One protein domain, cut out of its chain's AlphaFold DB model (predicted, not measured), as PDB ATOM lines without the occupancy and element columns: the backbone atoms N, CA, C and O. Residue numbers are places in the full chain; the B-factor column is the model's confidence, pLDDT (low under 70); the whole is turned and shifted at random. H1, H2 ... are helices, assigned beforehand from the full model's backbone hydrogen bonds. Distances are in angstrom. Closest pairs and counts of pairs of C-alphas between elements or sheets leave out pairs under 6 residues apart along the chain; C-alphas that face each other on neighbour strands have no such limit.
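AT A GLANCE: This is residues 171 to 224 of the 289 residues of the protein "coiled-coil domain-containing protein 74A-like" of Ictalurus punctatus (UniProt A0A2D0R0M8). One long helix, H1, makes the length of a rod, and at its far end the printed part folds back into a short second helix, H2, which runs beside the last part of H1 as a lopsided V. Residues 171 to 196 stick out free. The printed part has 54 residues with two named helices, H1 then H2, and no named strand: all helix. It is extended, with a radius of gyration of the C-alphas of 17.4 A and spans of 55 by 17 by 12 A.

IN THESE COORDINATES: H1, residues 172 to 205, runs 48.8 A from C-alpha 172 at (-12.608, 118.334, 128.327) to C-alpha 205 at (32.748, 114.164, 110.788). H2, residues 211 to 222, ends at C-alpha 222 at (20.619, 109.030, 106.200), 16.6 A from its first C-alpha.

HOW THE PARTS SIT: H1 and H2 are close but not clearly touching; their closest C-alphas, of Leu 204 and Cys 214, are 6.2 A apart. They run opposite ways at a steep tilt of 37 degrees, only just past shallow. In H1 every O i to N i+4 pair is within hydrogen-bond range; in H2, 7 of 8.

THE WHOLE: The C-alphas of Thr 171 and Pro 211, the two farthest apart, are 54.5 A apart. The printed part has no cut, and the link from H1 to H2 is tight. Residues 206 to 212 also stand free. Mean pLDDT of the printed part is 82.7, with residues 207 to 209 and 222 to 224 under 70.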
ATOM      1  N   THR A 171     -12.370 114.898 131.813       86.75
ATOM      2  CA  THR A 171     -13.109 116.094 131.411       86.75
ATOM      3  C   THR A 171     -12.427 116.769 130.215       86.75
ATOM      4  O   THR A 171     -11.257 116.529 129.919       86.75
ATOM      5  N   LEU A 172     -13.153 117.634 129.498       88.62
ATOM      6  CA  LEU A 172     -12.608 118.334 128.327       88.62
ATOM      7  C   LEU A 172     -11.402 119.223 128.683       88.62
ATOM      8  O   LEU A 172     -10.435 119.264 127.931       88.62
ATOM      9  N   GLN A 173     -11.451 119.888 129.838       86.56
ATOM     10  CA  GLN A 173     -10.372 120.747 130.328       86.56
ATOM     11  C   GLN A 173      -9.116 119.936 130.681       86.56
ATOM     12  O   GLN A 173      -8.002 120.345 130.366       86.56
ATOM     13  N   GLU A 174      -9.283 118.755 131.281       84.50
ATOM     14  CA  GLU A 174      -8.167 117.841 131.545       84.50
ATOM     15  C   GLU A 174      -7.583 117.283 130.248       84.50
ATOM     16  O   GLU A 174      -6.366 117.187 130.119       84.50
ATOM     17  N   CYS A 175      -8.419 116.965 129.254       86.94
ATOM     18  CA  CYS A 175      -7.946 116.594 127.920       86.94
ATOM     19  C   CYS A 175      -7.099 117.705 127.290       86.94
ATOM     20  O   CYS A 175      -6.029 117.415 126.763       86.94
ATOM     21  N   GLU A 176      -7.536 118.962 127.369       88.12
ATOM     22  CA  GLU A 176      -6.773 120.110 126.869       88.12
ATOM     23  C   GLU A 176      -5.420 120.248 127.584       88.12
ATOM     24  O   GLU A 176      -4.383 120.356 126.925       88.12
ATOM     25  N   ALA A 177      -5.406 120.144 128.916       85.06
ATOM     26  CA  ALA A 177      -4.182 120.199 129.711       85.06
ATOM     27  C   ALA A 177      -3.226 119.033 129.400       85.06
ATOM     28  O   ALA A 177      -2.032 119.252 129.196       85.06
ATOM     29  N   MET A 178      -3.739 117.802 129.296       87.06
ATOM     30  CA  MET A 178      -2.951 116.617 128.938       87.06
ATOM     31  C   MET A 178      -2.356 116.739 127.536       87.06
ATOM     32  O   MET A 178      -1.181 116.434 127.344       87.06
ATOM     33  N   ILE A 179      -3.142 117.196 126.557       88.94
ATOM     34  CA  ILE A 179      -2.673 117.399 125.182       88.94
ATOM     35  C   ILE A 179      -1.598 118.486 125.150       88.94
ATOM     36  O   ILE A 179      -0.555 118.282 124.533       88.94
ATOM     37  N   GLY A 180      -1.810 119.608 125.844       90.81
ATOM     38  CA  GLY A 180      -0.820 120.681 125.952       90.81
ATOM     39  C   GLY A 180       0.482 120.207 126.599       90.81
ATOM     40  O   GLY A 180       1.568 120.442 126.069       90.81
ATOM     41  N   GLN A 181       0.390 119.461 127.701       90.56
ATOM     42  CA  GLN A 181       1.552 118.879 128.372       90.56
ATOM     43  C   GLN A 181       2.283 117.874 127.470       90.56
ATOM     44  O   GLN A 181       3.509 117.930 127.342       90.56
ATOM     45  N   LEU A 182       1.553 116.972 126.808       89.81
ATOM     46  CA  LEU A 182       2.138 115.991 125.896       89.81
ATOM     47  C   LEU A 182       2.826 116.676 124.712       89.81
ATOM     48  O   LEU A 182       3.939 116.307 124.350       89.81
ATOM     49  N   TYR A 183       2.210 117.708 124.143       92.50
ATOM     50  CA  TYR A 183       2.801 118.487 123.062       92.50
ATOM     51  C   TYR A 183       4.097 119.184 123.498       92.50
ATOM     52  O   TYR A 183       5.106 119.111 122.794       92.50
ATOM     53  N   ASN A 184       4.103 119.809 124.676       93.69
ATOM     54  CA  ASN A 184       5.283 120.493 125.208       93.69
ATOM     55  C   ASN A 184       6.429 119.513 125.492       93.69
ATOM     56  O   ASN A 184       7.569 119.762 125.101       93.69
ATOM     57  N   THR A 185       6.128 118.374 126.125       91.81
ATOM     58  CA  THR A 185       7.126 117.321 126.385       91.81
ATOM     59  C   THR A 185       7.674 116.727 125.091       91.81
ATOM     60  O   THR A 185       8.886 116.597 124.959       91.81
ATOM     61  N   ASN A 186       6.814 116.439 124.112       94.25
ATOM     62  CA  ASN A 186       7.224 115.947 122.801       94.25
ATOM     63  C   ASN A 186       8.119 116.970 122.079       94.25
ATOM     64  O   ASN A 186       9.195 116.617 121.610       94.25
ATOM     65  N   THR A 187       7.748 118.254 122.092       92.62
ATOM     66  CA  THR A 187       8.550 119.339 121.499       92.62
ATOM     67  C   THR A 187       9.950 119.406 122.116       92.62
ATOM     68  O   THR A 187      10.945 119.476 121.390       92.62
ATOM     69  N   LEU A 188      10.046 119.330 123.448       94.38
ATOM     70  CA  LEU A 188      11.329 119.325 124.150       94.38
ATOM     71  C   LEU A 188      12.146 118.061 123.831       94.38
ATOM     72  O   LEU A 188      13.344 118.145 123.564       94.38
ATOM     73  N   GLN A 189      11.500 116.893 123.790       92.88
ATOM     74  CA  GLN A 189      12.139 115.633 123.398       92.88
ATOM     75  C   GLN A 189      12.680 115.689 121.964       92.88
ATOM     76  O   GLN A 189      13.801 115.246 121.712       92.88
ATOM     77  N   CYS A 190      11.931 116.275 121.028       88.12
ATOM     78  CA  CYS A 190      12.375 116.480 119.653       88.12
ATOM     79  C   CYS A 190      13.603 117.390 119.575       88.12
ATOM     80  O   CYS A 190      14.528 117.109 118.810       88.12
ATOM     81  N   GLN A 191      13.641 118.459 120.375       94.81
ATOM     82  CA  GLN A 191      14.791 119.357 120.434       94.81
ATOM     83  C   GLN A 191      16.045 118.635 120.946       94.81
ATOM     84  O   GLN A 191      17.111 118.746 120.333       94.81
ATOM     85  N   GLU A 192      15.922 117.849 122.016       92.88
ATOM     86  CA  GLU A 192      17.037 117.064 122.550       92.88
ATOM     87  C   GLU A 192      17.520 116.004 121.559       92.88
ATOM     88  O   GLU A 192      18.724 115.865 121.336       92.88
ATOM     89  N   LEU A 193      16.601 115.320 120.877       90.19
ATOM     90  CA  LEU A 193      16.946 114.367 119.825       90.19
ATOM     91  C   LEU A 193      17.703 115.057 118.683       90.19
ATOM     92  O   LEU A 193      18.699 114.525 118.189       90.19
ATOM     93  N   PHE A 194      17.289 116.265 118.294       90.44
ATOM     94  CA  PHE A 194      17.992 117.051 117.284       90.44
ATOM     95  C   PHE A 194      19.401 117.446 117.741       90.44
ATOM     96  O   PHE A 194      20.357 117.328 116.967       90.44
ATOM     97  N   ARG A 195      19.556 117.851 119.007       93.81
ATOM     98  CA  ARG A 195      20.854 118.180 119.611       93.81
ATOM     99  C   ARG A 195      21.783 116.966 119.631       93.81
ATOM    100  O   ARG A 195      22.911 117.061 119.150       93.81
ATOM    101  N   VAL A 196      21.302 115.812 120.098       92.62
ATOM    102  CA  VAL A 196      22.057 114.545 120.102       92.62
ATOM    103  C   VAL A 196      22.449 114.147 118.680       92.62
ATOM    104  O   VAL A 196      23.611 113.841 118.419       92.62
ATOM    105  N   LYS A 197      21.518 114.234 117.725       87.25
ATOM    106  CA  LYS A 197      21.781 113.963 116.307       87.25
ATOM    107  C   LYS A 197      22.856 114.890 115.731       87.25
ATOM    108  O   LYS A 197      23.685 114.444 114.937       87.25
ATOM    109  N   ALA A 198      22.864 116.169 116.102       88.69
ATOM    110  CA  ALA A 198      23.889 117.118 115.673       88.69
ATOM    111  C   ALA A 198      25.272 116.763 116.241       88.69
ATOM    112  O   ALA A 198      26.236 116.716 115.479       88.69
ATOM    113  N   VAL A 199      25.358 116.434 117.535       89.38
ATOM    114  CA  VAL A 199      26.609 115.996 118.179       89.38
ATOM    115  C   VAL A 199      27.131 114.706 117.550       89.38
ATOM    116  O   VAL A 199      28.312 114.621 117.224       89.38
ATOM    117  N   LEU A 200      26.263 113.720 117.303       87.62
ATOM    118  CA  LEU A 200      26.647 112.474 116.632       87.62
ATOM    119  C   LEU A 200      27.186 112.730 115.220       87.62
ATOM    120  O   LEU A 200      28.208 112.157 114.846       87.62
ATOM    121  N   ARG A 201      26.552 113.628 114.452       85.62
ATOM    122  CA  ARG A 201      27.062 114.046 113.136       85.62
ATOM    123  C   ARG A 201      28.422 114.741 113.234       85.62
ATOM    124  O   ARG A 201      29.289 114.465 112.412       85.62
ATOM    125  N   ASP A 202      28.635 115.600 114.228       86.75
ATOM    126  CA  ASP A 202      29.927 116.270 114.431       86.75
ATOM    127  C   ASP A 202      31.034 115.270 114.811       86.75
ATOM    128  O   ASP A 202      32.107 115.267 114.209       86.75
ATOM    129  N   LEU A 203      30.761 114.337 115.728       87.44
ATOM    130  CA  LEU A 203      31.705 113.279 116.115       87.44
ATOM    131  C   LEU A 203      32.088 112.373 114.938       87.44
ATOM    132  O   LEU A 203      33.258 112.014 114.777       87.44
ATOM    133  N   LEU A 204      31.108 112.046 114.097       80.94
ATOM    134  CA  LEU A 204      31.293 111.278 112.874       80.94
ATOM    135  C   LEU A 204      32.187 112.018 111.865       80.94
ATOM    136  O   LEU A 204      33.107 111.430 111.296       80.94
ATOM    137  N   ASN A 205      31.955 113.320 111.682       79.75
ATOM    138  CA  ASN A 205      32.748 114.164 110.788       79.75
ATOM    139  C   ASN A 205      34.182 114.374 111.304       79.75
ATOM    140  O   ASN A 205      35.112 114.497 110.507       79.75
ATOM    141  N   ARG A 206      34.390 114.344 112.628       76.25
ATOM    142  CA  ARG A 206      35.703 114.489 113.282       76.25
ATOM    143  C   ARG A 206      36.550 113.204 113.331       76.25
ATOM    144  O   ARG A 206      37.630 113.233 113.915       76.25
ATOM    145  N   LYS A 207      36.106 112.096 112.717       65.12
ATOM    146  CA  LYS A 207      36.849 110.818 112.567       65.12
ATOM    147  C   LYS A 207      37.379 110.181 113.872       65.12
ATOM    148  O   LYS A 207      38.341 109.424 113.830       65.12
ATOM    149  N   LYS A 208      36.757 110.420 115.033       66.50
ATOM    150  CA  LYS A 208      37.164 109.782 116.310       66.50
ATOM    151  C   LYS A 208      36.612 108.362 116.515       66.50
ATOM    152  O   LYS A 208      36.775 107.797 117.591       66.50
ATOM    153  N   LEU A 209      35.929 107.797 115.519       65.56
ATOM    154  CA  LEU A 209      35.221 106.521 115.621       65.56
ATOM    155  C   LEU A 209      35.805 105.494 114.647       65.56
ATOM    156  O   LEU A 209      36.235 105.856 113.551       65.56
ATOM    157  N   SER A 210      35.778 104.218 115.048       74.00
ATOM    158  CA  SER A 210      36.154 103.085 114.193       74.00
ATOM    159  C   SER A 210      35.402 103.138 112.846       74.00
ATOM    160  O   SER A 210      34.208 103.472 112.840       74.00
ATOM    161  N   PRO A 211      36.052 102.820 111.705       70.38
ATOM    162  CA  PRO A 211      35.446 102.894 110.371       70.38
ATOM    163  C   PRO A 211      34.122 102.127 110.245       70.38
ATOM    164  O   PRO A 211      33.202 102.583 109.566       70.38
ATOM    165  N   GLU A 212      33.992 101.005 110.952       73.25
ATOM    166  CA  GLU A 212      32.789 100.165 110.956       73.25
ATOM    167  C   GLU A 212      31.611 100.840 111.680       73.25
ATOM    168  O   GLU A 212      30.491 100.872 111.168       73.25
ATOM    169  N   VAL A 213      31.876 101.490 112.820       75.19
ATOM    170  CA  VAL A 213      30.877 102.244 113.603       75.19
ATOM    171  C   VAL A 213      30.431 103.502 112.853       75.19
ATOM    172  O   VAL A 213      29.257 103.875 112.880       75.19
ATOM    173  N   CYS A 214      31.354 104.141 112.131       74.31
ATOM    174  CA  CYS A 214      31.082 105.297 111.280       74.31
ATOM    175  C   CYS A 214      30.119 104.947 110.132       74.31
ATOM    176  O   CYS A 214      29.149 105.670 109.892       74.31
ATOM    177  N   ASN A 215      30.343 103.818 109.455       78.06
ATOM    178  CA  ASN A 215      29.493 103.372 108.352       78.06
ATOM    179  C   ASN A 215      28.089 102.975 108.829       78.06
ATOM    180  O   ASN A 215      27.109 103.414 108.232       78.06
ATOM    181  N   LEU A 216      27.984 102.239 109.941       79.06
ATOM    182  CA  LEU A 216      26.696 101.879 110.540       79.06
ATOM    183  C   LEU A 216      25.911 103.120 110.997       79.06
ATOM    184  O   LEU A 216      24.722 103.245 110.742       79.06
ATOM    185  N   THR A 217      26.569 104.094 111.625       75.00
ATOM    186  CA  THR A 217      25.893 105.315 112.103       75.00
ATOM    187  C   THR A 217      25.408 106.198 110.945       75.00
ATOM    188  O   THR A 217      24.370 106.852 111.052       75.00
ATOM    189  N   LYS A 218      26.116 106.203 109.804       74.50
ATOM    190  CA  LYS A 218      25.693 106.929 108.595       74.50
ATOM    191  C   LYS A 218      24.393 106.398 108.005       74.50
ATOM    192  O   LYS A 218      23.580 107.215 107.584       74.50
ATOM    193  N   THR A 219      24.181 105.082 107.982       75.12
ATOM    194  CA  THR A 219      22.957 104.499 107.410       75.12
ATOM    195  C   THR A 219      21.722 104.883 108.228       75.12
ATOM    196  O   THR A 219      20.755 105.377 107.659       75.12
ATOM    197  N   TYR A 220      21.787 104.812 109.563       70.44
ATOM    198  CA  TYR A 220      20.686 105.247 110.439       70.44
ATOM    199  C   TYR A 220      20.411 106.759 110.390       70.44
ATOM    200  O   TYR A 220      19.283 107.207 110.602       70.44
ATOM    201  N   LEU A 221      21.431 107.578 110.123       72.88
ATOM    202  CA  LEU A 221      21.264 109.028 110.008       72.88
ATOM    203  C   LEU A 221      20.729 109.466 108.636       72.88
ATOM    204  O   LEU A 221      20.044 110.490 108.575       72.88
ATOM    205  N   ALA A 222      21.027 108.716 107.571       67.00
ATOM    206  CA  ALA A 222      20.619 109.030 106.200       67.00
ATOM    207  C   ALA A 222      19.093 108.969 106.005       67.00
ATOM    208  O   ALA A 222      18.533 109.880 105.390       67.00
ATOM    209  N   ASP A 223      18.416 107.999 106.628       54.53
ATOM    210  CA  ASP A 223      16.953 107.820 106.541       54.53
ATOM    211  C   ASP A 223      16.136 108.952 107.192       54.53
ATOM    212  O   ASP A 223      14.933 109.065 106.983       54.53
ATOM    213  N   ASN A 224      16.777 109.843 107.952       54.28
ATOM    214  CA  ASN A 224      16.111 110.910 108.702       54.28
ATOM    215  C   ASN A 224      16.369 112.315 108.120       54.28
ATOM    216  O   ASN A 224      16.439 113.291 108.877       54.28
TER     217      ASN A 224